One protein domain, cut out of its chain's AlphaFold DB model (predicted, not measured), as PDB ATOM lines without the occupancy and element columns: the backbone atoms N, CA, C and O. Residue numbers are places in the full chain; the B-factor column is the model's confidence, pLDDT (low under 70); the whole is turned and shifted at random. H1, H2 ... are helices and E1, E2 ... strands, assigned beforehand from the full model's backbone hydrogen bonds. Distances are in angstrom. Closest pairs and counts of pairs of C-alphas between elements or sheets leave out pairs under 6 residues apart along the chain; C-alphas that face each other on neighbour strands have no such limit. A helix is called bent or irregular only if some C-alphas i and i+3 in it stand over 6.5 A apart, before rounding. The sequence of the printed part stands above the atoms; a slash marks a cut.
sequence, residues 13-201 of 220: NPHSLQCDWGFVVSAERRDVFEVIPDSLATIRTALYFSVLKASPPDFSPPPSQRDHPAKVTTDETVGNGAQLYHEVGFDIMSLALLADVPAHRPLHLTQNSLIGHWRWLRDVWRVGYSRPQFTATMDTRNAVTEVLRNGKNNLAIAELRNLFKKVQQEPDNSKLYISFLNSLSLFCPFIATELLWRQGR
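This is residues 13 to 201 of the 220 residues of an uncharacterized protein of Thalassospira sp. A40-3 (UniProt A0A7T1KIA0). A short helix, H5, makes the core; a bundle of four helices, H6, H8, H9 and H10, reaches away from it on one side, and H3 with a small sheet of two strands, E1 and E2, lies on the other. H1 crosses H10, H7 packs on H8 as a helical hairpin, and residues 54 to 71 make a long outlying loop with no named element. The printed part has 189 residues with ten named helices and two named strands, in the order H1 H2 H3 E1 H4 H5 E2 H6 H7 H8 H9 H10; the strands are parallel, and the class is mostly helix. The whole is compact, with a radius of gyration of the C-alphas of 15.8 A, and rounded, spanning 43 by 36 by 29 A.

H1, residues 14 to 28, begins with C-alpha 14 at (-48.239, -0.448, -51.043) and is 17.9 A long; it is irregular, with C-alphas 20 and 23 standing 7.9 A apart. H2 holds residues 30 to 33, and H3 residues 40 to 53, 19.7 A long. E1 is residues 72 to 74, H4 residues 81 to 88, H5 residues 90 to 98 and E2 residues 107 to 109. H6, residues 111 to 129, is the longest helix at 26.6 A, from C-alpha 111 at (-35.854, -1.100, -61.940). H7 is residues 143 to 149; H8, residues 153 to 169, measures 24.6 A, and H9, residues 174 to 187, measures 20.7 A. H10, residues 189 to 198, is 14.1 A long and ends with C-alpha 198 at (-59.155, -9.989, -43.338).

H5 is the hub and touches six helices. It is about perpendicular to H3 at 86 degrees, the closest C-alphas being those of Arg 44 and Leu 97, 5.6 A apart. Residues 113 to 121 of H6 touch it at a steep tilt of 55 degrees, opposite ways, with the C-alphas of Ile 92 and His 117 closest at 5.8 A. H5 and H10 touch only at their ends, with the C-alphas of Asp 91 and Phe 190 closest at 6.5 A. In the bundle, H8 and H9 form a helical hairpin at a shallow tilt of 28 degrees, with the C-alphas of Val 167 and Tyr 177 closest at 5.7 A. H9 and H10 form another at 30 degrees, with those of Ser 185 and Ala 192 closest at 4.9 A. H6 and H10 run the same way at a shallow tilt of 11 degrees and touch with Gly 128 and Leu 195, C-alphas 6.2 A apart, while H8 and H10 are apart. H1 touches H10 about perpendicular at 83 degrees, with the C-alphas of Leu 17 and Phe 190 closest at 5.8 A. H7 touches residues 153 to 160 of H8, with the C-alphas of Val 144 and Ala 156 closest at 4.6 A. H2 touches H3, with the C-alphas of Val 32 and Ala 46 closest at 5.3 A; H4 touches no helix but is near H5. E1, H4, H5 and E2 form a strand-helix-strand unit, two parallel neighbour strands with helices between, and its crossover is left-handed. Across the strands, N 73 and O 107 are 2.9 A apart and N 109 and O 73 2.8 A, within hydrogen-bond range. Every O i to N i+4 pair is within range in H3, H4, H5, H6, H7, H8 and H10, but 8 of 11 in H1 and 8 of 10 in H9; H2 is too short for one.

The C-alphas farthest apart are those of Glu 76 and Thr 135, at 47.5 A. The printed part has no cut. The long links are H3 to E1, 18 residues, and H6 to H7, 13 residues. The mean pLDDT of the printed part is 88.6; residues 56 to 68, 76 to 79 and 138 to 140 are under 70.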
ATOM      1  N   ASN A  13     -52.094  -1.344 -53.555       91.44
ATOM      2  CA  ASN A  13     -51.308  -0.128 -53.375       91.44
ATOM      3  C   ASN A  13     -50.449  -0.242 -52.101       91.44
ATOM      4  O   ASN A  13     -51.010  -0.221 -51.003       91.44
ATOM      5  N   PRO A  14     -49.108  -0.323 -52.211       92.19
ATOM      6  CA  PRO A  14     -48.239  -0.448 -51.043       92.19
ATOM      7  C   PRO A  14     -48.356   0.747 -50.086       92.19
ATOM      8  O   PRO A  14     -48.285   0.557 -48.875       92.19
ATOM      9  N   HIS A  15     -48.589   1.961 -50.593       92.12
ATOM     10  CA  HIS A  15     -48.652   3.163 -49.758       92.12
ATOM     11  C   HIS A  15     -49.952   3.268 -48.964       92.12
ATOM     12  O   HIS A  15     -49.925   3.717 -47.824       92.12
ATOM     13  N   SER A  16     -51.075   2.799 -49.516       90.69
ATOM     14  CA  SER A  16     -52.323   2.699 -48.748       90.69
ATOM     15  C   SER A  16     -52.137   1.773 -47.546       90.69
ATOM     16  O   SER A  16     -52.430   2.165 -46.424       90.69
ATOM     17  N   LEU A  17     -51.524   0.603 -47.759       91.94
ATOM     18  CA  LEU A  17     -51.233  -0.328 -46.667       91.94
ATOM     19  C   LEU A  17     -50.265   0.267 -45.637       91.94
ATOM     20  O   LEU A  17     -50.411   0.012 -44.444       91.94
ATOM     21  N   GLN A  18     -49.292   1.072 -46.077       91.12
ATOM     22  CA  GLN A  18     -48.400   1.797 -45.172       91.12
ATOM     23  C   GLN A  18     -49.134   2.822 -44.309       91.12
ATOM     24  O   GLN A  18     -48.833   2.923 -43.121       91.12
ATOM     25  N   CYS A  19     -50.091   3.555 -44.875       88.94
ATOM     26  CA  CYS A  19     -50.935   4.467 -44.110       88.94
ATOM     27  C   CYS A  19     -51.782   3.711 -43.078       88.94
ATOM     28  O   CYS A  19     -51.833   4.120 -41.920       88.94
ATOM     29  N   ASP A  20     -52.387   2.593 -43.483       89.06
ATOM     30  CA  ASP A  20     -53.323   1.842 -42.643       89.06
ATOM     31  C   ASP A  20     -52.613   1.075 -41.517       89.06
ATOM     32  O   ASP A  20     -53.091   1.051 -40.388       89.06
ATOM     33  N   TRP A  21     -51.448   0.483 -41.791       92.38
ATOM     34  CA  TRP A  21     -50.760  -0.425 -40.861       92.38
ATOM     35  C   TRP A  21     -49.415   0.093 -40.347       92.38
ATOM     36  O   TRP A  21     -48.732  -0.595 -39.584       92.38
ATOM     37  N   GLY A  22     -49.022   1.312 -40.730       89.94
ATOM     38  CA  GLY A  22     -47.728   1.916 -40.395       89.94
ATOM     39  C   GLY A  22     -47.417   1.898 -38.908       89.94
ATOM     40  O   GLY A  22     -46.306   1.545 -38.520       89.94
ATOM     41  N   PHE A  23     -48.403   2.204 -38.067       86.69
ATOM     42  CA  PHE A  23     -48.237   2.231 -36.614       86.69
ATOM     43  C   PHE A  23     -47.969   0.845 -36.004       86.69
ATOM     44  O   PHE A  23     -47.222   0.748 -35.033       86.69
ATOM     45  N   VAL A  24     -48.543  -0.218 -36.577       89.06
ATOM     46  CA  VAL A  24     -48.349  -1.605 -36.122       89.06
ATOM     47  C   VAL A  24     -46.983  -2.095 -36.564       89.06
ATOM     48  O   VAL A  24     -46.124  -2.425 -35.750       89.06
ATOM     49  N   VAL A  25     -46.760  -2.061 -37.877       90.94
ATOM     50  CA  VAL A  25     -45.578  -2.652 -38.502       90.94
ATOM     51  C   VAL A  25     -44.309  -1.916 -38.069       90.94
ATOM     52  O   VAL A  25     -43.289  -2.555 -37.802       90.94
ATOM     53  N   SER A  26     -44.363  -0.586 -37.928       89.75
ATOM     54  CA  SER A  26     -43.202   0.196 -37.481       89.75
ATOM     55  C   SER A  26     -42.883  -0.011 -36.003       89.75
ATOM     56  O   SER A  26     -41.717   0.069 -35.619       89.75
ATOM     57  N   ALA A  27     -43.883  -0.307 -35.167       88.62
ATOM     58  CA  ALA A  27     -43.645  -0.663 -33.772       88.62
ATOM     59  C   ALA A  27     -42.988  -2.048 -33.650       88.62
ATOM     60  O   ALA A  27     -42.045  -2.207 -32.874       88.62
ATOM     61  N   GLU A  28     -43.444  -3.024 -34.439       88.88
ATOM     62  CA  GLU A  28     -42.911  -4.395 -34.438       88.88
ATOM     63  C   GLU A  28     -41.491  -4.494 -35.012       88.88
ATOM     64  O   GLU A  28     -40.692  -5.313 -34.553       88.88
ATOM     65  N   ARG A  29     -41.163  -3.655 -36.002       90.69
ATOM     66  CA  ARG A  29     -39.883  -3.681 -36.735       90.69
ATOM     67  C   ARG A  29     -39.088  -2.389 -36.594       90.69
ATOM     68  O   ARG A  29     -38.462  -1.929 -37.549       90.69
ATOM     69  N   ARG A  30     -39.140  -1.784 -35.405       91.56
ATOM     70  CA  ARG A  30     -38.517  -0.485 -35.114       91.56
ATOM     71  C   ARG A  30     -37.057  -0.407 -35.574       91.56
ATOM     72  O   ARG A  30     -36.665   0.585 -36.174       91.56
ATOM     73  N   ASP A  31     -36.303  -1.481 -35.363       90.88
ATOM     74  CA  ASP A  31     -34.899  -1.631 -35.757       90.88
ATOM     75  C   ASP A  31     -34.653  -1.422 -37.258       90.88
ATOM     76  O   ASP A  31     -33.617  -0.893 -37.651       90.88
ATOM     77  N   VAL A  32     -35.609  -1.804 -38.107       93.69
ATOM     78  CA  VAL A  32     -35.518  -1.575 -39.552       93.69
ATOM     79  C   VAL A  32     -35.916  -0.147 -39.907       93.69
ATOM     80  O   VAL A  32     -35.264   0.478 -40.739       93.69
ATOM     81  N   PHE A  33     -36.983   0.375 -39.294       94.12
ATOM     82  CA  PHE A  33     -37.501   1.706 -39.623       94.12
ATOM     83  C   PHE A  33     -36.568   2.840 -39.184       94.12
ATOM     84  O   PHE A  33     -36.490   3.852 -39.877       94.12
ATOM     85  N   GLU A  34     -35.814   2.651 -38.100       94.56
ATOM     86  CA  GLU A  34     -34.801   3.608 -37.634       94.56
ATOM     87  C   GLU A  34     -33.665   3.817 -38.650       94.56
ATOM     88  O   GLU A  34     -33.129   4.918 -38.736       94.56
ATOM     89  N   VAL A  35     -33.344   2.801 -39.463       93.88
ATOM     90  CA  VAL A  35     -32.245   2.855 -40.446       93.88
ATOM     91  C   VAL A  35     -32.708   3.122 -41.882       93.88
ATOM     92  O   VAL A  35     -31.894   3.106 -42.801       93.88
ATOM     93  N   ILE A  36     -34.001   3.374 -42.125       93.75
ATOM     94  CA  ILE A  36     -34.523   3.713 -43.468       93.75
ATOM     95  C   ILE A  36     -33.831   4.934 -44.100       93.75
ATOM     96  O   ILE A  36     -33.610   4.914 -45.313       93.75
ATOM     97  N   PRO A  37     -33.462   5.989 -43.345       92.31
ATOM     98  CA  PRO A  37     -32.709   7.109 -43.909       92.31
ATOM     99  C   PRO A  37     -31.285   6.750 -44.366       92.31
ATOM    100  O   PRO A  37     -30.679   7.522 -45.110       92.31
ATOM    101  N   ASP A  38     -30.754   5.598 -43.943       91.88
ATOM    102  CA  ASP A  38     -29.369   5.202 -44.184       91.88
ATOM    103  C   ASP A  38     -29.162   4.551 -45.568       91.88
ATOM    104  O   ASP A  38     -30.000   4.571 -46.476       91.88
ATOM    105  N   SER A  39     -27.979   3.961 -45.755       91.81
ATOM    106  CA  SER A  39     -27.629   3.232 -46.969       91.81
ATOM    107  C   SER A  39     -28.480   1.969 -47.155       91.81
ATOM    108  O   SER A  39     -28.812   1.265 -46.199       91.81
ATOM    109  N   LEU A  40     -28.725   1.594 -48.412       93.50
ATOM    110  CA  LEU A  40     -29.411   0.342 -48.757       93.50
ATOM    111  C   LEU A  40     -28.712  -0.904 -48.184       93.50
ATOM    112  O   LEU A  40     -29.370  -1.894 -47.876       93.50
ATOM    113  N   ALA A  41     -27.389  -0.857 -48.006       93.19
ATOM    114  CA  ALA A  41     -26.631  -1.930 -47.367       93.19
ATOM    115  C   ALA A  41     -26.962  -2.054 -45.867       93.19
ATOM    116  O   ALA A  41     -27.149  -3.168 -45.366       93.19
ATOM    117  N   THR A  42     -27.089  -0.922 -45.166       92.88
ATOM    118  CA  THR A  42     -27.517  -0.863 -43.758       92.88
ATOM    119  C   THR A  42     -28.928  -1.425 -43.609       92.88
ATOM    120  O   THR A  42     -29.146  -2.350 -42.826       92.88
ATOM    121  N   ILE A  43     -29.859  -0.950 -44.438       94.81
ATOM    122  CA  ILE A  43     -31.263  -1.380 -44.424       94.81
ATOM    123  C   ILE A  43     -31.377  -2.878 -44.692       94.81
ATOM    124  O   ILE A  43     -32.068  -3.589 -43.970       94.81
ATOM    125  N   ARG A  44     -30.660  -3.390 -45.698       94.56
ATOM    126  CA  ARG A  44     -30.634  -4.822 -46.019       94.56
ATOM    127  C   ARG A  44     -30.154  -5.676 -44.848       94.56
ATOM    128  O   ARG A  44     -30.692  -6.759 -44.619       94.56
ATOM    129  N   THR A  45     -29.155  -5.190 -44.120       92.94
ATOM    130  CA  THR A  45     -28.612  -5.867 -42.938       92.94
ATOM    131  C   THR A  45     -29.642  -5.889 -41.809       92.94
ATOM    132  O   THR A  45     -29.934  -6.958 -41.275       92.94
ATOM    133  N   ALA A  46     -30.259  -4.742 -41.507       93.75
ATOM    134  CA  ALA A  46     -31.320  -4.646 -40.505       93.75
ATOM    135  C   ALA A  46     -32.529  -5.526 -40.860       93.75
ATOM    136  O   ALA A  46     -33.003  -6.289 -40.024       93.75
ATOM    137  N   LEU A  47     -32.971  -5.511 -42.123       94.31
ATOM    138  CA  LEU A  47     -34.038  -6.379 -42.629       94.31
ATOM    139  C   LEU A  47     -33.726  -7.860 -42.415       94.31
ATOM    140  O   LEU A  47     -34.579  -8.603 -41.933       94.31
ATOM    141  N   TYR A  48     -32.510  -8.294 -42.756       92.75
ATOM    142  CA  TYR A  48     -32.095  -9.681 -42.567       92.75
ATOM    143  C   TYR A  48     -32.174 -10.097 -41.091       92.75
ATOM    144  O   TYR A  48     -32.768 -11.131 -40.782       92.75
ATOM    145  N   PHE A  49     -31.655  -9.277 -40.174       89.81
ATOM    146  CA  PHE A  49     -31.742  -9.560 -38.738       89.81
ATOM    147  C   PHE A  49     -33.178  -9.520 -38.208       89.81
ATOM    148  O   PHE A  49     -33.559 -10.403 -37.439       89.81
ATOM    149  N   SER A  50     -33.993  -8.568 -38.662       90.94
ATOM    150  CA  SER A  50     -35.413  -8.463 -38.311       90.94
ATOM    151  C   SER A  50     -36.189  -9.723 -38.718       90.94
ATOM    152  O   SER A  50     -36.934 -10.289 -37.918       90.94
ATOM    153  N   VAL A  51     -35.945 -10.239 -39.929       89.94
ATOM    154  CA  VAL A  51     -36.534 -11.490 -40.437       89.94
ATOM    155  C   VAL A  51     -36.103 -12.703 -39.599       89.94
ATOM    156  O   VAL A  51     -36.928 -13.562 -39.277       89.94
ATOM    157  N   LEU A  52     -34.825 -12.781 -39.213       86.56
ATOM    158  CA  LEU A  52     -34.334 -13.849 -38.336       86.56
ATOM    159  C   LEU A  52     -34.948 -13.767 -36.932       86.56
ATOM    160  O   LEU A  52     -35.339 -14.792 -36.383       86.56
ATOM    161  N   LYS A  53     -35.081 -12.561 -36.368       84.25
ATOM    162  CA  LYS A  53     -35.689 -12.332 -35.049       84.25
ATOM    163  C   LYS A  53     -37.179 -12.680 -35.025       84.25
ATOM    164  O   LYS A  53     -37.663 -13.192 -34.023       84.25
ATOM    165  N   ALA A  54     -37.891 -12.423 -36.121       80.31
ATOM    166  CA  ALA A  54     -39.302 -12.773 -36.278       80.31
ATOM    167  C   ALA A  54     -39.536 -14.277 -36.538       80.31
ATOM    168  O   ALA A  54     -40.683 -14.723 -36.597       80.31
ATOM    169  N   SER A  55     -38.473 -15.071 -36.710       73.69
ATOM    170  CA  SER A  55     -38.579 -16.520 -36.906       73.69
ATOM    171  C   SER A  55     -38.809 -17.265 -35.575       73.69
ATOM    172  O   SER A  55     -38.440 -16.760 -34.518       73.69
ATOM    173  N   PRO A  56     -39.396 -18.482 -35.590       68.31
ATOM    174  CA  PRO A  56     -39.759 -19.211 -34.369       68.31
ATOM    175  C   PRO A  56     -38.586 -19.434 -33.383       68.31
ATOM    176  O   PRO A  56     -37.477 -19.725 -33.839       68.31
ATOM    177  N   PRO A  57     -38.840 -19.413 -32.055       55.84
ATOM    178  CA  PRO A  57     -37.839 -19.248 -30.986       55.84
ATOM    179  C   PRO A  57     -36.838 -20.397 -30.777       55.84
ATOM    180  O   PRO A  57     -35.864 -20.207 -30.057       55.84
ATOM    181  N   ASP A  58     -36.993 -21.554 -31.431       58.56
ATOM    182  CA  ASP A  58     -36.018 -22.668 -31.380       58.56
ATOM    183  C   ASP A  58     -34.715 -22.370 -32.165       58.56
ATOM    184  O   ASP A  58     -34.063 -23.270 -32.701       58.56
ATOM    185  N   PHE A  59     -34.370 -21.094 -32.328       56.72
ATOM    186  CA  PHE A  59     -33.345 -20.604 -33.235       56.72
ATOM    187  C   PHE A  59     -32.035 -20.343 -32.495       56.72
ATOM    188  O   PHE A  59     -31.964 -19.524 -31.582       56.72
ATOM    189  N   SER A  60     -30.967 -21.003 -32.938       52.34
ATOM    190  CA  SER A  60     -29.605 -20.524 -32.709       52.34
ATOM    191  C   SER A  60     -29.201 -19.719 -33.943       52.34
ATOM    192  O   SER A  60     -29.263 -20.277 -35.043       52.34
ATOM    193  N   PRO A  61     -28.825 -18.434 -33.816       52.88
ATOM    194  CA  PRO A  61     -28.400 -17.659 -34.969       52.88
ATOM    195  C   PRO A  61     -27.227 -18.351 -35.671       52.88
ATOM    196  O   PRO A  61     -26.339 -18.879 -34.993       52.88
ATOM    197  N   PRO A  62     -27.205 -18.381 -37.018       55.72
ATOM    198  CA  PRO A  62     -26.049 -18.878 -37.742       55.72
ATOM    199  C   PRO A  62     -24.809 -18.086 -37.302       55.72
ATOM    200  O   PRO A  62     -24.938 -16.899 -36.980       55.72
ATOM    201  N   PRO A  63     -23.617 -18.715 -37.274       51.09
ATOM    202  CA  PRO A  63     -22.391 -18.044 -36.862       51.09
ATOM    203  C   PRO A  63     -22.248 -16.731 -37.630       51.09
ATOM    204  O   PRO A  63     -22.413 -16.707 -38.853       51.09
ATOM    205  N   SER A  64     -22.002 -15.655 -36.879       52.72
ATOM    206  CA  SER A  64     -21.918 -14.265 -37.327       52.72
ATOM    207  C   SER A  64     -21.282 -14.156 -38.715       52.72
ATOM    208  O   SER A  64     -20.068 -14.306 -38.879       52.72
ATOM    209  N   GLN A  65     -22.111 -13.918 -39.737       53.88
ATOM    210  CA  GLN A  65     -21.612 -13.458 -41.028       53.88
ATOM    211  C   GLN A  65     -20.976 -12.086 -40.795       53.88
ATOM    212  O   GLN A  65     -21.578 -11.236 -40.152       53.88
ATOM    213  N   ARG A  66     -19.730 -11.951 -41.265       49.72
ATOM    214  CA  ARG A  66     -18.801 -10.825 -41.063       49.72
ATOM    215  C   ARG A  66     -19.506  -9.463 -40.951       49.72
ATOM    216  O   ARG A  66     -20.327  -9.144 -41.805       49.72
ATOM    217  N   ASP A  67     -19.073  -8.665 -39.971       57.41
ATOM    218  CA  ASP A  67     -19.609  -7.371 -39.485       57.41
ATOM    219  C   ASP A  67     -19.743  -6.222 -40.507       57.41
ATOM    220  O   ASP A  67     -19.959  -5.067 -40.136       57.41
ATOM    221  N   HIS A  68     -19.607  -6.484 -41.805       67.50
ATOM    222  CA  HIS A  68     -19.666  -5.449 -42.827       67.50
ATOM    223  C   HIS A  68     -20.858  -5.661 -43.759       67.50
ATOM    224  O   HIS A  68     -20.913  -6.682 -44.453       67.50
ATOM    225  N   PRO A  69     -21.791  -4.687 -43.819       80.69
ATOM    226  CA  PRO A  69     -22.879  -4.690 -44.782       80.69
ATOM    227  C   PRO A  69     -22.359  -4.919 -46.202       80.69
ATOM    228  O   PRO A  69     -21.457  -4.223 -46.677       80.69
ATOM    229  N   ALA A  70     -22.926  -5.902 -46.900       88.25
ATOM    230  CA  ALA A  70     -22.562  -6.150 -48.285       88.25
ATOM    231  C   ALA A  70     -23.024  -4.984 -49.167       88.25
ATOM    232  O   ALA A  70     -24.143  -4.489 -49.025       88.25
ATOM    233  N   LYS A  71     -22.170  -4.568 -50.108       92.12
ATOM    234  CA  LYS A  71     -22.455  -3.444 -51.007       92.12
ATOM    235  C   LYS A  71     -23.769  -3.671 -51.763       92.12
ATOM    236  O   LYS A  71     -23.950  -4.714 -52.391       92.12
ATOM    237  N   VAL A  72     -24.641  -2.668 -51.742       93.06
ATOM    238  CA  VAL A  72     -25.828  -2.596 -52.598       93.06
ATOM    239  C   VAL A  72     -25.598  -1.476 -53.601       93.06
ATOM    240  O   VAL A  72     -25.343  -0.340 -53.207       93.06
ATOM    241  N   THR A  73     -25.614  -1.809 -54.887       92.00
ATOM    242  CA  THR A  73     -25.565  -0.840 -55.984       92.00
ATOM    243  C   THR A  73     -26.922  -0.745 -56.646       92.00
ATOM    244  O   THR A  73     -27.711  -1.686 -56.613       92.00
ATOM    245  N   THR A  74     -27.174   0.381 -57.285       89.06
ATOM    246  CA  THR A  74     -28.397   0.656 -58.024       89.06
ATOM    247  C   THR A  74     -28.062   1.108 -59.437       89.06
ATOM    248  O   THR A  74     -26.936   1.540 -59.696       89.06
ATOM    249  N   ASP A  75     -29.024   1.003 -60.351       81.94
ATOM    250  CA  ASP A  75     -29.028   1.866 -61.536       81.94
ATOM    251  C   ASP A  75     -29.046   3.338 -61.074       81.94
ATOM    252  O   ASP A  75     -29.578   3.632 -60.000       81.94
ATOM    253  N   GLU A  76     -28.502   4.274 -61.864       67.25
ATOM    254  CA  GLU A  76     -28.386   5.710 -61.509       67.25
ATOM    255  C   GLU A  76     -29.710   6.362 -61.052       67.25
ATOM    256  O   GLU A  76     -29.713   7.438 -60.459       67.25
ATOM    257  N   THR A  77     -30.839   5.707 -61.319       60.47
ATOM    258  CA  THR A  77     -32.201   6.148 -61.033       60.47
ATOM    259  C   THR A  77     -32.722   5.794 -59.640       60.47
ATOM    260  O   THR A  77     -33.691   6.416 -59.213       60.47
ATOM    261  N   VAL A  78     -32.132   4.832 -58.918       62.84
ATOM    262  CA  VAL A  78     -32.624   4.449 -57.581       62.84
ATOM    263  C   VAL A  78     -31.780   5.140 -56.514       62.84
ATOM    264  O   VAL A  78     -30.591   4.845 -56.360       62.84
ATOM    265  N   GLY A  79     -32.408   6.079 -55.802       66.31
ATOM    266  CA  GLY A  79     -31.771   6.909 -54.783       66.31
ATOM    267  C   GLY A  79     -31.467   6.205 -53.458       66.31
ATOM    268  O   GLY A  79     -31.348   4.983 -53.376       66.31
ATOM    269  N   ASN A  80     -31.302   7.000 -52.395       81.50
ATOM    270  CA  ASN A  80     -31.021   6.496 -51.045       81.50
ATOM    271  C   ASN A  80     -32.194   5.671 -50.463       81.50
ATOM    272  O   ASN A  80     -33.260   5.557 -51.069       81.50
ATOM    273  N   GLY A  81     -32.002   5.082 -49.275       87.75
ATOM    274  CA  GLY A  81     -32.994   4.210 -48.642       87.75
ATOM    275  C   GLY A  81     -34.381   4.837 -48.481       87.75
ATOM    276  O   GLY A  81     -35.380   4.215 -48.842       87.75
ATOM    277  N   ALA A  82     -34.438   6.089 -48.023       91.69
ATOM    278  CA  ALA A  82     -35.686   6.826 -47.851       91.69
ATOM    279  C   ALA A  82     -36.404   7.082 -49.183       91.69
ATOM    280  O   ALA A  82     -37.625   6.934 -49.257       91.69
ATOM    281  N   GLN A  83     -35.655   7.420 -50.237       91.44
ATOM    282  CA  GLN A  83     -36.223   7.618 -51.567       91.44
ATOM    283  C   GLN A  83     -36.830   6.318 -52.104       91.44
ATOM    284  O   GLN A  83     -37.994   6.312 -52.497       91.44
ATOM    285  N   LEU A  84     -36.093   5.202 -52.045       92.31
ATOM    286  CA  LEU A  84     -36.615   3.908 -52.491       92.31
ATOM    287  C   LEU A  84     -37.856   3.495 -51.680       92.31
ATOM    288  O   LEU A  84     -38.863   3.088 -52.255       92.31
ATOM    289  N   TYR A  85     -37.815   3.643 -50.354       93.81
ATOM    290  CA  TYR A  85     -38.960   3.373 -49.482       93.81
ATOM    291  C   TYR A  85     -40.203   4.182 -49.885       93.81
ATOM    292  O   TYR A  85     -41.297   3.621 -49.959       93.81
ATOM    293  N   HIS A  86     -40.038   5.476 -50.171       92.44
ATOM    294  CA  HIS A  86     -41.131   6.352 -50.586       92.44
ATOM    295  C   HIS A  86     -41.653   6.022 -51.992       92.44
ATOM    296  O   HIS A  86     -42.838   6.182 -52.252       92.44
ATOM    297  N   GLU A  87     -40.798   5.565 -52.907       91.81
ATOM    298  CA  GLU A  87     -41.189   5.277 -54.294       91.81
ATOM    299  C   GLU A  87     -41.921   3.943 -54.464       91.81
ATOM    300  O   GLU A  87     -42.840   3.853 -55.278       91.81
ATOM    301  N   VAL A  88     -41.503   2.893 -53.746       93.56
ATOM    302  CA  VAL A  88     -42.046   1.536 -53.960       93.56
ATOM    303  C   VAL A  88     -42.760   0.950 -52.746       93.56
ATOM    304  O   VAL A  88     -43.477  -0.044 -52.865       93.56
ATOM    305  N   GLY A  89     -42.581   1.541 -51.570       95.06
ATOM    306  CA  GLY A  89     -43.090   1.005 -50.317       95.06
ATOM    307  C   GLY A  89     -42.250  -0.144 -49.749       95.06
ATOM    308  O   GLY A  89     -41.444  -0.795 -50.422       95.06
ATOM    309  N   PHE A  90     -42.451  -0.402 -48.459       96.12
ATOM    310  CA  PHE A  90     -41.592  -1.275 -47.657       96.12
ATOM    311  C   PHE A  90     -41.534  -2.721 -48.154       96.12
ATOM    312  O   PHE A  90     -40.449  -3.282 -48.268       96.12
ATOM    313  N   ASP A  91     -42.681  -3.329 -48.465       97.75
ATOM    314  CA  ASP A  91     -42.746  -4.747 -48.841       97.75
ATOM    315  C   ASP A  91     -41.964  -5.026 -50.133       97.75
ATOM    316  O   ASP A  91     -41.254  -6.027 -50.247       97.75
ATOM    317  N   ILE A  92     -42.047  -4.112 -51.103       97.81
ATOM    318  CA  ILE A  92     -41.321  -4.218 -52.374       97.81
ATOM    319  C   ILE A  92     -39.826  -4.030 -52.138       97.81
ATOM    320  O   ILE A  92     -39.028  -4.831 -52.628       97.81
ATOM    321  N   MET A  93     -39.453  -3.016 -51.353       96.31
ATOM    322  CA  MET A  93     -38.064  -2.765 -50.974       96.31
ATOM    323  C   MET A  93     -37.450  -3.968 -50.242       96.31
ATOM    324  O   MET A  93     -36.343  -4.394 -50.567       96.31
ATOM    325  N   SER A  94     -38.181  -4.554 -49.294       97.12
ATOM    326  CA  SER A  94     -37.750  -5.718 -48.518       97.12
ATOM    327  C   SER A  94     -37.465  -6.925 -49.414       97.12
ATOM    328  O   SER A  94     -36.382  -7.514 -49.344       97.12
ATOM    329  N   LEU A  95     -38.383  -7.248 -50.335       98.06
ATOM    330  CA  LEU A  95     -38.151  -8.312 -51.310       98.06
ATOM    331  C   LEU A  95     -36.955  -8.007 -52.214       98.06
ATOM    332  O   LEU A  95     -36.125  -8.889 -52.422       98.06
ATOM    333  N   ALA A  96     -36.845  -6.782 -52.725       96.44
ATOM    334  CA  ALA A  96     -35.754  -6.393 -53.612       96.44
ATOM    335  C   ALA A  96     -34.384  -6.563 -52.938       96.44
ATOM    336  O   ALA A  96     -33.449  -7.082 -53.544       96.44
ATOM    337  N   LEU A  97     -34.283  -6.205 -51.655       96.06
ATOM    338  CA  LEU A  97     -33.045  -6.316 -50.888       96.06
ATOM    339  C   LEU A  97     -32.710  -7.756 -50.472       96.06
ATOM    340  O   LEU A  97     -31.543  -8.055 -50.217       96.06
ATOM    341  N   LEU A  98     -33.681  -8.667 -50.400       96.69
ATOM    342  CA  LEU A  98     -33.463 -10.005 -49.833       96.69
ATOM    343  C   LEU A  98     -33.626 -11.168 -50.821       96.69
ATOM    344  O   LEU A  98     -33.187 -12.271 -50.499       96.69
ATOM    345  N   ALA A  99     -34.252 -10.980 -51.982       96.56
ATOM    346  CA  ALA A  99     -34.699 -12.101 -52.814       96.56
ATOM    347  C   ALA A  99     -33.641 -12.679 -53.761       96.56
ATOM    348  O   ALA A  99     -33.712 -13.865 -54.069       96.56
ATOM    349  N   ASP A 100     -32.710 -11.863 -54.252       94.06
ATOM    350  CA  ASP A 100     -31.828 -12.266 -55.353       94.06
ATOM    351  C   ASP A 100     -30.628 -13.086 -54.853       94.06
ATOM    352  O   ASP A 100     -30.467 -14.272 -55.153       94.06
ATOM    353  N   VAL A 101     -29.825 -12.487 -53.973       93.06
ATOM    354  CA  VAL A 101     -28.605 -13.099 -53.431       93.06
ATOM    355  C   VAL A 101     -28.605 -13.105 -51.897       93.06
ATOM    356  O   VAL A 101     -29.300 -12.293 -51.272       93.06
ATOM    357  N   PRO A 102     -27.822 -13.994 -51.253       91.75
ATOM    358  CA  PRO A 102     -27.671 -13.997 -49.798       91.75
ATOM    359  C   PRO A 102     -27.268 -12.622 -49.252       91.75
ATOM    360  O   PRO A 102     -26.517 -11.899 -49.910       91.75
ATOM    361  N   ALA A 103     -27.722 -12.273 -48.045       90.81
ATOM    362  CA  ALA A 103     -27.532 -10.941 -47.454       90.81
ATOM    363  C   ALA A 103     -26.057 -10.479 -47.396       90.81
ATOM    364  O   ALA A 103     -25.773  -9.300 -47.574       90.81
ATOM    365  N   HIS A 104     -25.111 -11.411 -47.234       88.69
ATOM    366  CA  HIS A 104     -23.665 -11.136 -47.204       88.69
ATOM    367  C   HIS A 104     -23.003 -10.978 -48.587       88.69
ATOM    368  O   HIS A 104     -21.792 -10.765 -48.668       88.69
ATOM    369  N   ARG A 105     -23.739 -11.148 -49.690       92.00
ATOM    370  CA  ARG A 105     -23.214 -11.002 -51.059       92.00
ATOM    371  C   ARG A 105     -23.605  -9.647 -51.645       92.00
ATOM    372  O   ARG A 105     -24.724  -9.211 -51.388       92.00
ATOM    373  N   PRO A 106     -22.741  -8.993 -52.445       94.12
ATOM    374  CA  PRO A 106     -23.105  -7.755 -53.126       94.12
ATOM    375  C   PRO A 106     -24.366  -7.921 -53.977       94.12
ATOM    376  O   PRO A 106     -24.534  -8.957 -54.616       94.12
ATOM    377  N   LEU A 107     -25.225  -6.906 -53.978       95.00
ATOM    378  CA  LEU A 107     -26.492  -6.884 -54.707       95.00
ATOM    379  C   LEU A 107     -26.513  -5.689 -55.652       95.00
ATOM    380  O   LEU A 107     -26.121  -4.592 -55.260       95.00
ATOM    381  N   HIS A 108     -27.013  -5.900 -56.864       94.69
ATOM    382  CA  HIS A 108     -27.302  -4.827 -57.801       94.69
ATOM    383  C   HIS A 108     -28.813  -4.754 -58.035       94.69
ATOM    384  O   HIS A 108     -29.410  -5.674 -58.592       94.69
ATOM    385  N   LEU A 109     -29.432  -3.677 -57.559       92.88
ATOM    386  CA  LEU A 109     -30.852  -3.410 -57.727       92.88
ATOM    387  C   LEU A 109     -31.115  -2.742 -59.071       92.88
ATOM    388  O   LEU A 109     -30.528  -1.709 -59.385       92.88
ATOM    389  N   THR A 110     -32.067  -3.307 -59.807       91.31
ATOM    390  CA  THR A 110     -32.526  -2.775 -61.093       91.31
ATOM    391  C   THR A 110     -33.997  -2.398 -61.026       91.31
ATOM    392  O   THR A 110     -34.775  -3.018 -60.291       91.31
ATOM    393  N   GLN A 111     -34.432  -1.456 -61.860       90.56
ATOM    394  CA  GLN A 111     -35.854  -1.100 -61.940       90.56
ATOM    395  C   GLN A 111     -36.741  -2.312 -62.300       90.56
ATOM    396  O   GLN A 111     -37.831  -2.489 -61.752       90.56
ATOM    397  N   ASN A 112     -36.250  -3.203 -63.168       90.75
ATOM    398  CA  ASN A 112     -36.960  -4.426 -63.550       90.75
ATOM    399  C   ASN A 112     -37.194  -5.367 -62.360       90.75
ATOM    400  O   ASN A 112     -38.260  -5.986 -62.276       90.75
ATOM    401  N   SER A 113     -36.240  -5.453 -61.425       91.12
ATOM    402  CA  SER A 113     -36.412  -6.244 -60.201       91.12
ATOM    403  C   SER A 113     -37.559  -5.700 -59.339       91.12
ATOM    404  O   SER A 113     -38.455  -6.461 -58.968       91.12
ATOM    405  N   LEU A 114     -37.617  -4.377 -59.130       94.12
ATOM    406  CA  LEU A 114     -38.678  -3.700 -58.375       94.12
ATOM    407  C   LEU A 114     -40.059  -3.948 -59.000       94.12
ATOM    408  O   LEU A 114     -40.994  -4.361 -58.311       94.12
ATOM    409  N   ILE A 115     -40.171  -3.791 -60.324       94.12
ATOM    410  CA  ILE A 115     -41.408  -4.068 -61.073       94.12
ATOM    411  C   ILE A 115     -41.823  -5.539 -60.921       94.12
ATOM    412  O   ILE A 115     -43.007  -5.838 -60.753       94.12
ATOM    413  N   GLY A 116     -40.866  -6.470 -60.967       95.81
ATOM    414  CA  GLY A 116     -41.125  -7.896 -60.771       95.81
ATOM    415  C   GLY A 116     -41.702  -8.210 -59.386       95.81
ATOM    416  O   GLY A 116     -42.653  -8.989 -59.277       95.81
ATOM    417  N   HIS A 117     -41.172  -7.578 -58.338       97.56
ATOM    418  CA  HIS A 117     -41.694  -7.697 -56.973       97.56
ATOM    419  C   HIS A 117     -43.091  -7.090 -56.835       97.56
ATOM    420  O   HIS A 117     -43.982  -7.748 -56.298       97.56
ATOM    421  N   TRP A 118     -43.313  -5.898 -57.395       97.00
ATOM    422  CA  TRP A 118     -44.630  -5.262 -57.417       97.00
ATOM    423  C   TRP A 118     -45.689  -6.139 -58.099       97.00
ATOM    424  O   TRP A 118     -46.761  -6.369 -57.539       97.00
ATOM    425  N   ARG A 119     -45.384  -6.683 -59.288       97.12
ATOM    426  CA  ARG A 119     -46.309  -7.562 -60.029       97.12
ATOM    427  C   ARG A 119     -46.684  -8.791 -59.214       97.12
ATOM    428  O   ARG A 119     -47.860  -9.137 -59.160       97.12
ATOM    429  N   TRP A 120     -45.699  -9.413 -58.568       98.06
ATOM    430  CA  TRP A 120     -45.943 -10.580 -57.730       98.06
ATOM    431  C   TRP A 120     -46.834 -10.245 -56.527       98.06
ATOM    432  O   TRP A 120     -47.805 -10.957 -56.286       98.06
ATOM    433  N   LEU A 121     -46.580  -9.138 -55.820       98.12
ATOM    434  CA  LEU A 121     -47.425  -8.715 -54.696       98.12
ATOM    435  C   LEU A 121     -48.842  -8.330 -55.129       98.12
ATOM    436  O   LEU A 121     -49.802  -8.632 -54.423       98.12
ATOM    437  N   ARG A 122     -49.003  -7.759 -56.325       96.25
ATOM    438  CA  ARG A 122     -50.325  -7.521 -56.913       96.25
ATOM    439  C   ARG A 122     -51.090  -8.824 -57.164       96.25
ATOM    440  O   ARG A 122     -52.301  -8.863 -56.962       96.25
ATOM    441  N   ASP A 123     -50.412  -9.890 -57.582       95.75
ATOM    442  CA  ASP A 123     -51.045 -11.204 -57.745       95.75
ATOM    443  C   ASP A 123     -51.391 -11.838 -56.389       95.75
ATOM    444  O   ASP A 123     -52.482 -12.389 -56.234       95.75
ATOM    445  N   VAL A 124     -50.518 -11.691 -55.384       97.31
ATOM    446  CA  VAL A 124     -50.801 -12.083 -53.992       97.31
ATOM    447  C   VAL A 124     -52.046 -11.370 -53.466       97.31
ATOM    448  O   VAL A 124     -52.943 -12.024 -52.934       97.31
ATOM    449  N   TRP A 125     -52.141 -10.056 -53.676       96.12
ATOM    450  CA  TRP A 125     -53.301  -9.253 -53.298       96.12
ATOM    451  C   TRP A 125     -54.587  -9.766 -53.941       96.12
ATOM    452  O   TRP A 125     -55.558 -10.017 -53.241       96.12
ATOM    453  N   ARG A 126     -54.592  -9.999 -55.258       93.50
ATOM    454  CA  ARG A 126     -55.780 -10.492 -55.985       93.50
ATOM    455  C   ARG A 126     -56.289 -11.825 -55.440       93.50
ATOM    456  O   ARG A 126     -57.498 -12.010 -55.284       93.50
ATOM    457  N   VAL A 127     -55.369 -12.742 -55.142       92.56
ATOM    458  CA  VAL A 127     -55.705 -14.048 -54.561       92.56
ATOM    459  C   VAL A 127     -56.171 -13.909 -53.114       92.56
ATOM    460  O   VAL A 127     -57.060 -14.644 -52.705       92.56
ATOM    461  N   GLY A 128     -55.581 -13.007 -52.329       92.12
ATOM    462  CA  GLY A 128     -55.917 -12.845 -50.917       92.12
ATOM    463  C   GLY A 128     -57.200 -12.053 -50.664       92.12
ATOM    464  O   GLY A 128     -58.014 -12.453 -49.841       92.12
ATOM    465  N   TYR A 129     -57.410 -10.967 -51.407       88.44
ATOM    466  CA  TYR A 129     -58.542 -10.052 -51.250       88.44
ATOM    467  C   TYR A 129     -59.897 -10.737 -51.473       88.44
ATOM    468  O   TYR A 129     -60.883 -10.396 -50.829       88.44
ATOM    469  N   SER A 130     -59.943 -11.710 -52.387       83.00
ATOM    470  CA  SER A 130     -61.163 -12.422 -52.781       83.00
ATOM    471  C   SER A 130     -61.477 -13.655 -51.926       83.00
ATOM    472  O   SER A 130     -62.499 -14.305 -52.148       83.00
ATOM    473  N   ARG A 131     -60.614 -14.009 -50.963       86.88
ATOM    474  CA  ARG A 131     -60.766 -15.246 -50.189       86.88
ATOM    475  C   ARG A 131     -61.732 -15.085 -49.015       86.88
ATOM    476  O   ARG A 131     -61.683 -14.067 -48.324       86.88
ATOM    477  N   PRO A 132     -62.558 -16.112 -48.733       87.75
ATOM    478  CA  PRO A 132     -63.339 -16.149 -47.506       87.75
ATOM    479  C   PRO A 132     -62.420 -16.274 -46.285       87.75
ATOM    480  O   PRO A 132     -61.235 -16.606 -46.396       87.75
ATOM    481  N   GLN A 133     -62.983 -16.029 -45.106       88.00
ATOM    482  CA  GLN A 133     -62.292 -16.290 -43.848       88.00
ATOM    483  C   GLN A 133     -62.132 -17.792 -43.623       88.00
ATOM    484  O   GLN A 133     -63.082 -18.564 -43.762       88.00
ATOM    485  N   PHE A 134     -60.927 -18.200 -43.234       85.75
ATOM    486  CA  PHE A 134     -60.598 -19.587 -42.945       85.75
ATOM    487  C   PHE A 134     -60.312 -19.815 -41.461       85.75
ATOM    488  O   PHE A 134     -59.492 -19.128 -40.848       85.75
ATOM    489  N   THR A 135     -60.882 -20.890 -40.916       79.62
ATOM    490  CA  THR A 135     -60.737 -21.312 -39.510       79.62
ATOM    491  C   THR A 135     -59.517 -22.206 -39.244       79.62
ATOM    492  O   THR A 135     -59.372 -22.752 -38.154       79.62
ATOM    493  N   ALA A 136     -58.618 -22.374 -40.221       80.06
ATOM    494  CA  ALA A 136     -57.449 -23.242 -40.088       80.06
ATOM    495  C   ALA A 136     -56.510 -22.812 -38.944       80.06
ATOM    496  O   ALA A 136     -56.301 -21.624 -38.690       80.06
ATOM    497  N   THR A 137     -55.893 -23.779 -38.271       75.06
ATOM    498  CA  THR A 137     -54.866 -23.507 -37.259       75.06
ATOM    499  C   THR A 137     -53.594 -22.960 -37.905       75.06
ATOM    500  O   THR A 137     -53.258 -23.326 -39.032       75.06
ATOM    501  N   MET A 138     -52.874 -22.093 -37.191       68.94
ATOM    502  CA  MET A 138     -51.576 -21.603 -37.649       68.94
ATOM    503  C   MET A 138     -50.536 -22.719 -37.558       68.94
ATOM    504  O   MET A 138     -50.260 -23.209 -36.467       68.94
ATOM    505  N   ASP A 139     -49.943 -23.087 -38.693       69.12
ATOM    506  CA  ASP A 139     -48.668 -23.799 -38.701       69.12
ATOM    507  C   ASP A 139     -47.561 -22.807 -39.056       69.12
ATOM    508  O   ASP A 139     -47.567 -22.195 -40.132       69.12
ATOM    509  N   THR A 140     -46.649 -22.604 -38.110       68.06
ATOM    510  CA  THR A 140     -45.511 -21.692 -38.236       68.06
ATOM    511  C   THR A 140     -44.276 -22.382 -38.805       68.06
ATOM    512  O   THR A 140     -43.280 -21.706 -39.045       68.06
ATOM    513  N   ARG A 141     -44.289 -23.712 -38.983       77.12
ATOM    514  CA  ARG A 141     -43.163 -24.458 -39.554       77.12
ATOM    515  C   ARG A 141     -43.486 -24.860 -40.986       77.12
ATOM    516  O   ARG A 141     -44.423 -25.595 -41.264       77.12
ATOM    517  N   ASN A 142     -42.673 -24.374 -41.910       86.44
ATOM    518  CA  ASN A 142     -42.702 -24.778 -43.311       86.44
ATOM    519  C   ASN A 142     -41.318 -24.592 -43.955       86.44
ATOM    520  O   ASN A 142     -40.396 -24.052 -43.334       86.44
ATOM    521  N   ALA A 143     -41.199 -24.990 -45.224       90.06
ATOM    522  CA  ALA A 143     -39.960 -24.903 -45.997       90.06
ATOM    523  C   ALA A 143     -39.315 -23.501 -45.975       90.06
ATOM    524  O   ALA A 143     -38.092 -23.392 -45.930       90.06
ATOM    525  N   VAL A 144     -40.111 -22.421 -45.930       92.00
ATOM    526  CA  VAL A 144     -39.591 -21.045 -45.835       92.00
ATOM    527  C   VAL A 144     -38.814 -20.865 -44.536       92.00
ATOM    528  O   VAL A 144     -37.655 -20.452 -44.558       92.00
ATOM    529  N   THR A 145     -39.427 -21.223 -43.406       88.56
ATOM    530  CA  THR A 145     -38.792 -21.100 -42.086       88.56
ATOM    531  C   THR A 145     -37.592 -22.038 -41.919       88.56
ATOM    532  O   THR A 145     -36.609 -21.659 -41.292       88.56
ATOM    533  N   GLU A 146     -37.612 -23.229 -42.525       87.81
ATOM    534  CA  GLU A 146     -36.483 -24.172 -42.507       87.81
ATOM    535  C   GLU A 146     -35.278 -23.661 -43.298       87.81
ATOM    536  O   GLU A 146     -34.135 -23.741 -42.846       87.81
ATOM    537  N   VAL A 147     -35.510 -23.093 -44.481       89.31
ATOM    538  CA  VAL A 147     -34.438 -22.504 -45.287       89.31
ATOM    539  C   VAL A 147     -33.894 -21.242 -44.621       89.31
ATOM    540  O   VAL A 147     -32.677 -21.045 -44.564       89.31
ATOM    541  N   LEU A 148     -34.778 -20.423 -44.048       87.19
ATOM    542  CA  LEU A 148     -34.394 -19.219 -43.325       87.19
ATOM    543  C   LEU A 148     -33.537 -19.537 -42.091       87.19
ATOM    544  O   LEU A 148     -32.534 -18.861 -41.864       87.19
ATOM    545  N   ARG A 149     -33.850 -20.626 -41.371       79.81
ATOM    546  CA  ARG A 149     -33.031 -21.145 -40.256       79.81
ATOM    547  C   ARG A 149     -31.579 -21.413 -40.648       79.81
ATOM    548  O   ARG A 149     -30.686 -21.272 -39.825       79.81
ATOM    549  N   ASN A 150     -31.331 -21.743 -41.912       80.44
ATOM    550  CA  ASN A 150     -29.988 -21.978 -42.437       80.44
ATOM    551  C   ASN A 150     -29.278 -20.690 -42.909       80.44
ATOM    552  O   ASN A 150     -28.263 -20.774 -43.602       80.44
ATOM    553  N   GLY A 151     -29.815 -19.503 -42.593       79.31
ATOM    554  CA  GLY A 151     -29.257 -18.202 -42.990       79.31
ATOM    555  C   GLY A 151     -29.371 -17.906 -44.491       79.31
ATOM    556  O   GLY A 151     -28.593 -17.126 -45.038       79.31
ATOM    557  N   LYS A 152     -30.305 -18.567 -45.186       87.06
ATOM    558  CA  LYS A 152     -30.466 -18.504 -46.648       87.06
ATOM    559  C   LYS A 152     -31.708 -17.687 -47.026       87.06
ATOM    560  O   LYS A 152     -32.689 -18.231 -47.523       87.06
ATOM    561  N   ASN A 153     -31.671 -16.373 -46.794       92.25
ATOM    562  CA  ASN A 153     -32.807 -15.463 -47.018       92.25
ATOM    563  C   ASN A 153     -33.373 -15.510 -48.451       92.25
ATOM    564  O   ASN A 153     -34.586 -15.581 -48.633       92.25
ATOM    565  N   ASN A 154     -32.508 -15.519 -49.466       94.44
ATOM    566  CA  ASN A 154     -32.920 -15.522 -50.870       94.44
ATOM    567  C   ASN A 154     -33.651 -16.822 -51.247       94.44
ATOM    568  O   ASN A 154     -34.693 -16.794 -51.900       94.44
ATOM    569  N   LEU A 155     -33.161 -17.965 -50.756       96.06
ATOM    570  CA  LEU A 155     -33.827 -19.252 -50.949       96.06
ATOM    571  C   LEU A 155     -35.131 -19.350 -50.147       96.06
ATOM    572  O   LEU A 155     -36.087 -19.943 -50.632       96.06
ATOM    573  N   ALA A 156     -35.216 -18.725 -48.969       96.00
ATOM    574  CA  ALA A 156     -36.470 -18.648 -48.219       96.00
ATOM    575  C   ALA A 156     -37.545 -17.873 -49.007       96.00
ATOM    576  O   ALA A 156     -38.690 -18.312 -49.080       96.00
ATOM    577  N   ILE A 157     -37.178 -16.777 -49.683       97.62
ATOM    578  CA  ILE A 157     -38.100 -16.049 -50.574       97.62
ATOM    579  C   ILE A 157     -38.458 -16.876 -51.821       97.62
ATOM    580  O   ILE A 157     -39.595 -16.814 -52.296       97.62
ATOM    581  N   ALA A 158     -37.534 -17.680 -52.354       97.75
ATOM    582  CA  ALA A 158     -37.856 -18.616 -53.431       97.75
ATOM    583  C   ALA A 158     -38.903 -19.654 -52.979       97.75
ATOM    584  O   ALA A 158     -39.899 -19.862 -53.676       97.75
ATOM    585  N   GLU A 159     -38.741 -20.222 -51.780       97.69
ATOM    586  CA  GLU A 159     -39.739 -21.114 -51.180       97.69
ATOM    587  C   GLU A 159     -41.064 -20.402 -50.893       97.69
ATOM    588  O   GLU A 159     -42.123 -20.980 -51.120       97.69
ATOM    589  N   LEU A 160     -41.043 -19.126 -50.492       98.06
ATOM    590  CA  LEU A 160     -42.259 -18.330 -50.308       98.06
ATOM    591  C   LEU A 160     -43.044 -18.202 -51.623       98.06
ATOM    592  O   LEU A 160     -44.266 -18.361 -51.647       98.06
ATOM    593  N   ARG A 161     -42.347 -17.962 -52.739       98.31
ATOM    594  CA  ARG A 161     -42.966 -17.916 -54.074       98.31
ATOM    595  C   ARG A 161     -43.501 -19.283 -54.500       98.31
ATOM    596  O   ARG A 161     -44.574 -19.345 -55.098       98.31
ATOM    597  N   ASN A 162     -42.792 -20.371 -54.195       97.94
ATOM    598  CA  ASN A 162     -43.273 -21.732 -54.457       97.94
ATOM    599  C   ASN A 162     -44.517 -22.058 -53.626       97.94
ATOM    600  O   ASN A 162     -45.473 -22.628 -54.147       97.94
ATOM    601  N   LEU A 163     -44.533 -21.647 -52.360       96.62
ATOM    602  CA  LEU A 163     -45.674 -21.800 -51.470       96.62
ATOM    603  C   LEU A 163     -46.898 -21.051 -52.012       96.62
ATOM    604  O   LEU A 163     -47.984 -21.622 -52.065       96.62
ATOM    605  N   PHE A 164     -46.713 -19.829 -52.524       97.75
ATOM    606  CA  PHE A 164     -47.783 -19.090 -53.197       97.75
ATOM    607  C   PHE A 164     -48.315 -19.807 -54.446       97.75
ATOM    608  O   PHE A 164     -49.525 -19.891 -54.636       97.75
ATOM    609  N   LYS A 165     -47.441 -20.391 -55.279       97.69
ATOM    610  CA  LYS A 165     -47.888 -21.194 -56.435       97.69
ATOM    611  C   LYS A 165     -48.768 -22.368 -56.002       97.69
ATOM    612  O   LYS A 165     -49.786 -22.619 -56.639       97.69
ATOM    613  N   LYS A 166     -48.422 -23.050 -54.905       96.88
ATOM    614  CA  LYS A 166     -49.258 -24.130 -54.350       96.88
ATOM    615  C   LYS A 166     -50.612 -23.599 -53.870       96.88
ATOM    616  O   LYS A 166     -51.631 -24.205 -54.166       96.88
ATOM    617  N   VAL A 167     -50.651 -22.432 -53.217       95.38
ATOM    618  CA  VAL A 167     -51.910 -21.759 -52.824       95.38
ATOM    619  C   VAL A 167     -52.813 -21.482 -54.030       95.38
ATOM    620  O   VAL A 167     -54.036 -21.566 -53.913       95.38
ATOM    621  N   GLN A 168     -52.231 -21.139 -55.182       95.25
ATOM    622  CA  GLN A 168     -52.984 -20.941 -56.423       95.25
ATOM    623  C   GLN A 168     -53.501 -22.265 -57.012       95.25
ATOM    624  O   GLN A 168     -54.574 -22.278 -57.606       95.25
ATOM    625  N   GLN A 169     -52.754 -23.361 -56.850       96.31
ATOM    626  CA  GLN A 169     -53.128 -24.701 -57.325       96.31
ATOM    627  C   GLN A 169     -54.166 -25.385 -56.424       96.31
ATOM    628  O   GLN A 169     -54.989 -26.151 -56.915       96.31
ATOM    629  N   GLU A 170     -54.143 -25.091 -55.125       94.38
ATOM    630  CA  GLU A 170     -55.025 -25.667 -54.108       94.38
ATOM    631  C   GLU A 170     -55.835 -24.556 -53.409       94.38
ATOM    632  O   GLU A 170     -55.571 -24.220 -52.248       94.38
ATOM    633  N   PRO A 171     -56.819 -23.939 -54.092       89.50
ATOM    634  CA  PRO A 171     -57.529 -22.773 -53.571       89.50
ATOM    635  C   PRO A 171     -58.289 -23.053 -52.266       89.50
ATOM    636  O   PRO A 171     -58.338 -22.175 -51.404       89.50
ATOM    637  N   ASP A 172     -58.790 -24.273 -52.080       89.62
ATOM    638  CA  ASP A 172     -59.564 -24.674 -50.898       89.62
ATOM    639  C   ASP A 172     -58.687 -25.095 -49.706       89.62
ATOM    640  O   ASP A 172     -59.182 -25.310 -48.593       89.62
ATOM    641  N   ASN A 173     -57.366 -25.193 -49.900       92.31
ATOM    642  CA  ASN A 173     -56.438 -25.576 -48.843       92.31
ATOM    643  C   ASN A 173     -56.155 -24.386 -47.911       92.31
ATOM    644  O   ASN A 173     -55.160 -23.665 -48.016       92.31
ATOM    645  N   SER A 174     -57.061 -24.196 -46.958       91.19
ATOM    646  CA  SER A 174     -56.987 -23.145 -45.942       91.19
ATOM    647  C   SER A 174     -55.689 -23.168 -45.131       91.19
ATOM    648  O   SER A 174     -55.086 -22.118 -44.915       91.19
ATOM    649  N   LYS A 175     -55.214 -24.349 -44.715       92.19
ATOM    650  CA  LYS A 175     -53.961 -24.492 -43.951       92.19
ATOM    651  C   LYS A 175     -52.764 -23.973 -44.741       92.19
ATOM    652  O   LYS A 175     -51.942 -23.238 -44.198       92.19
ATOM    653  N   LEU A 176     -52.702 -24.313 -46.026       92.94
ATOM    654  CA  LEU A 176     -51.653 -23.859 -46.931       92.94
ATOM    655  C   LEU A 176     -51.668 -22.334 -47.096       92.94
ATOM    656  O   LEU A 176     -50.616 -21.702 -47.014       92.94
ATOM    657  N   TYR A 177     -52.851 -21.739 -47.269       94.69
ATOM    658  CA  TYR A 177     -52.993 -20.288 -47.393       94.69
ATOM    659  C   TYR A 177     -52.574 -19.546 -46.118       94.69
ATOM    660  O   TYR A 177     -51.811 -18.585 -46.192       94.69
ATOM    661  N   ILE A 178     -53.001 -20.014 -44.943       93.56
ATOM    662  CA  ILE A 178     -52.605 -19.396 -43.670       93.56
ATOM    663  C   ILE A 178     -51.103 -19.558 -43.416       93.56
ATOM    664  O   ILE A 178     -50.448 -18.601 -43.006       93.56
ATOM    665  N   SER A 179     -50.528 -20.726 -43.718       93.44
ATOM    666  CA  SER A 179     -49.077 -20.931 -43.623       93.44
ATOM    667  C   SER A 179     -48.309 -20.004 -44.577       93.44
ATOM    668  O   SER A 179     -47.280 -19.444 -44.202       93.44
ATOM    669  N   PHE A 180     -48.841 -19.767 -45.782       95.88
ATOM    670  CA  PHE A 180     -48.302 -18.776 -46.712       95.88
ATOM    671  C   PHE A 180     -48.335 -17.356 -46.142       95.88
ATOM    672  O   PHE A 180     -47.307 -16.688 -46.185       95.88
ATOM    673  N   LEU A 181     -49.466 -16.903 -45.587       95.62
ATOM    674  CA  LEU A 181     -49.569 -15.561 -45.002       95.62
ATOM    675  C   LEU A 181     -48.593 -15.360 -43.835       95.62
ATOM    676  O   LEU A 181     -47.956 -14.313 -43.743       95.62
ATOM    677  N   ASN A 182     -48.415 -16.384 -42.996       93.00
ATOM    678  CA  ASN A 182     -47.440 -16.357 -41.906       93.00
ATOM    679  C   ASN A 182     -45.994 -16.263 -42.419       93.00
ATOM    680  O   ASN A 182     -45.183 -15.538 -41.856       93.00
ATOM    681  N   SER A 183     -45.651 -16.963 -43.503       95.25
ATOM    682  CA  SER A 183     -44.328 -16.807 -44.124       95.25
ATOM    683  C   SER A 183     -44.177 -15.474 -44.857       95.25
ATOM    684  O   SER A 183     -43.077 -14.929 -44.918       95.25
ATOM    685  N   LEU A 184     -45.262 -14.947 -45.427       97.19
ATOM    686  CA  LEU A 184     -45.277 -13.661 -46.116       97.19
ATOM    687  C   LEU A 184     -44.994 -12.519 -45.139       97.19
ATOM    688  O   LEU A 184     -44.213 -11.637 -45.487       97.19
ATOM    689  N   SER A 185     -45.540 -12.561 -43.918       95.19
ATOM    690  CA  SER A 185     -45.340 -11.508 -42.907       95.19
ATOM    691  C   SER A 185     -43.882 -11.328 -42.482       95.19
ATOM    692  O   SER A 185     -43.504 -10.241 -42.041       95.19
ATOM    693  N   LEU A 186     -43.035 -12.346 -42.679       94.06
ATOM    694  CA  LEU A 186     -41.594 -12.250 -42.445       94.06
ATOM    695  C   LEU A 186     -40.919 -11.257 -43.398       94.06
ATOM    696  O   LEU A 186     -40.006 -10.554 -42.972       94.06
ATOM    697  N   PHE A 187     -41.371 -11.165 -44.650       96.50
ATOM    698  CA  PHE A 187     -40.715 -10.365 -45.692       96.50
ATOM    699  C   PHE A 187     -41.549  -9.164 -46.147       96.50
ATOM    700  O   PHE A 187     -40.978  -8.128 -46.474       96.50
ATOM    701  N   CYS A 188     -42.873  -9.293 -46.145       97.56
ATOM    702  CA  CYS A 188     -43.828  -8.302 -46.632       97.56
ATOM    703  C   CYS A 188     -44.876  -8.027 -45.542       97.56
ATOM    704  O   CYS A 188     -46.019  -8.486 -45.656       97.56
ATOM    705  N   PRO A 189     -44.485  -7.387 -44.429       95.81
ATOM    706  CA  PRO A 189     -45.362  -7.235 -43.278       95.81
ATOM    707  C   PRO A 189     -46.633  -6.436 -43.584       95.81
ATOM    708  O   PRO A 189     -47.669  -6.773 -43.029       95.81
ATOM    709  N   PHE A 190     -46.620  -5.441 -44.476       96.06
ATOM    710  CA  PHE A 190     -47.810  -4.606 -44.695       96.06
ATOM    711  C   PHE A 190     -48.952  -5.371 -45.369       96.06
ATOM    712  O   PHE A 190     -50.062  -5.435 -44.838       96.06
ATOM    713  N   ILE A 191     -48.683  -6.002 -46.514       96.94
ATOM    714  CA  ILE A 191     -49.680  -6.822 -47.210       96.94
ATOM    715  C   ILE A 191     -50.080  -8.045 -46.385       96.94
ATOM    716  O   ILE A 191     -51.246  -8.435 -46.395       96.94
ATOM    717  N   ALA A 192     -49.142  -8.653 -45.655       95.69
ATOM    718  CA  ALA A 192     -49.458  -9.805 -44.826       95.69
ATOM    719  C   ALA A 192     -50.385  -9.426 -43.670       95.69
ATOM    720  O   ALA A 192     -51.352 -10.146 -43.440       95.69
ATOM    721  N   THR A 193     -50.134  -8.304 -42.991       94.56
ATOM    722  CA  THR A 193     -50.988  -7.794 -41.910       94.56
ATOM    723  C   THR A 193     -52.406  -7.552 -42.409       94.56
ATOM    724  O   THR A 193     -53.345  -8.098 -41.838       94.56
ATOM    725  N   GLU A 194     -52.574  -6.853 -43.531       94.69
ATOM    726  CA  GLU A 194     -53.898  -6.630 -44.127       94.69
ATOM    727  C   GLU A 194     -54.615  -7.950 -44.463       94.69
ATOM    728  O   GLU A 194     -55.786  -8.146 -44.133       94.69
ATOM    729  N   LEU A 195     -53.916  -8.903 -45.089       94.94
ATOM    730  CA  LEU A 195     -54.509 -10.191 -45.454       94.94
ATOM    731  C   LEU A 195     -54.815 -11.069 -44.230       94.94
ATOM    732  O   LEU A 195     -55.826 -11.769 -44.223       94.94
ATOM    733  N   LEU A 196     -53.989 -11.030 -43.184       93.62
ATOM    734  CA  LEU A 196     -54.231 -11.732 -41.921       93.62
ATOM    735  C   LEU A 196     -55.395 -11.105 -41.142       93.62
ATOM    736  O   LEU A 196     -56.226 -11.838 -40.601       93.62
ATOM    737  N   TRP A 197     -55.502  -9.775 -41.133       92.56
ATOM    738  CA  TRP A 197     -56.637  -9.051 -40.562       92.56
ATOM    739  C   TRP A 197     -57.951  -9.444 -41.243       92.56
ATOM    740  O   TRP A 197     -58.903  -9.826 -40.563       92.56
ATOM    741  N   ARG A 198     -57.980  -9.507 -42.582       91.06
ATOM    742  CA  ARG A 198     -59.155  -9.989 -43.338       91.06
ATOM    743  C   ARG A 198     -59.558 -11.416 -42.983       91.06
ATOM    744  O   ARG A 198     -60.740 -11.747 -43.050       91.06
ATOM    745  N   GLN A 199     -58.596 -12.245 -42.580       91.88
ATOM    746  CA  GLN A 199     -58.817 -13.608 -42.087       91.88
ATOM    747  C   GLN A 199     -59.264 -13.662 -40.613       91.88
ATOM    748  O   GLN A 199     -59.388 -14.758 -40.069       91.88
ATOM    749  N   GLY A 200     -59.486 -12.514 -39.963       89.44
ATOM    750  CA  GLY A 200     -59.877 -12.412 -38.555       89.44
ATOM    751  C   GLY A 200     -58.752 -12.766 -37.579       89.44
ATOM    752  O   GLY A 200     -59.029 -13.189 -36.462       89.44
ATOM    753  N   ARG A 201     -57.484 -12.670 -38.005       86.88
ATOM    754  CA  ARG A 201     -56.312 -13.107 -37.212       86.88
ATOM    755  C   ARG A 201     -55.561 -11.975 -36.533       86.88
ATOM    756  O   ARG A 201     -54.657 -12.241 -35.749       86.88
TER     757      ARG A 201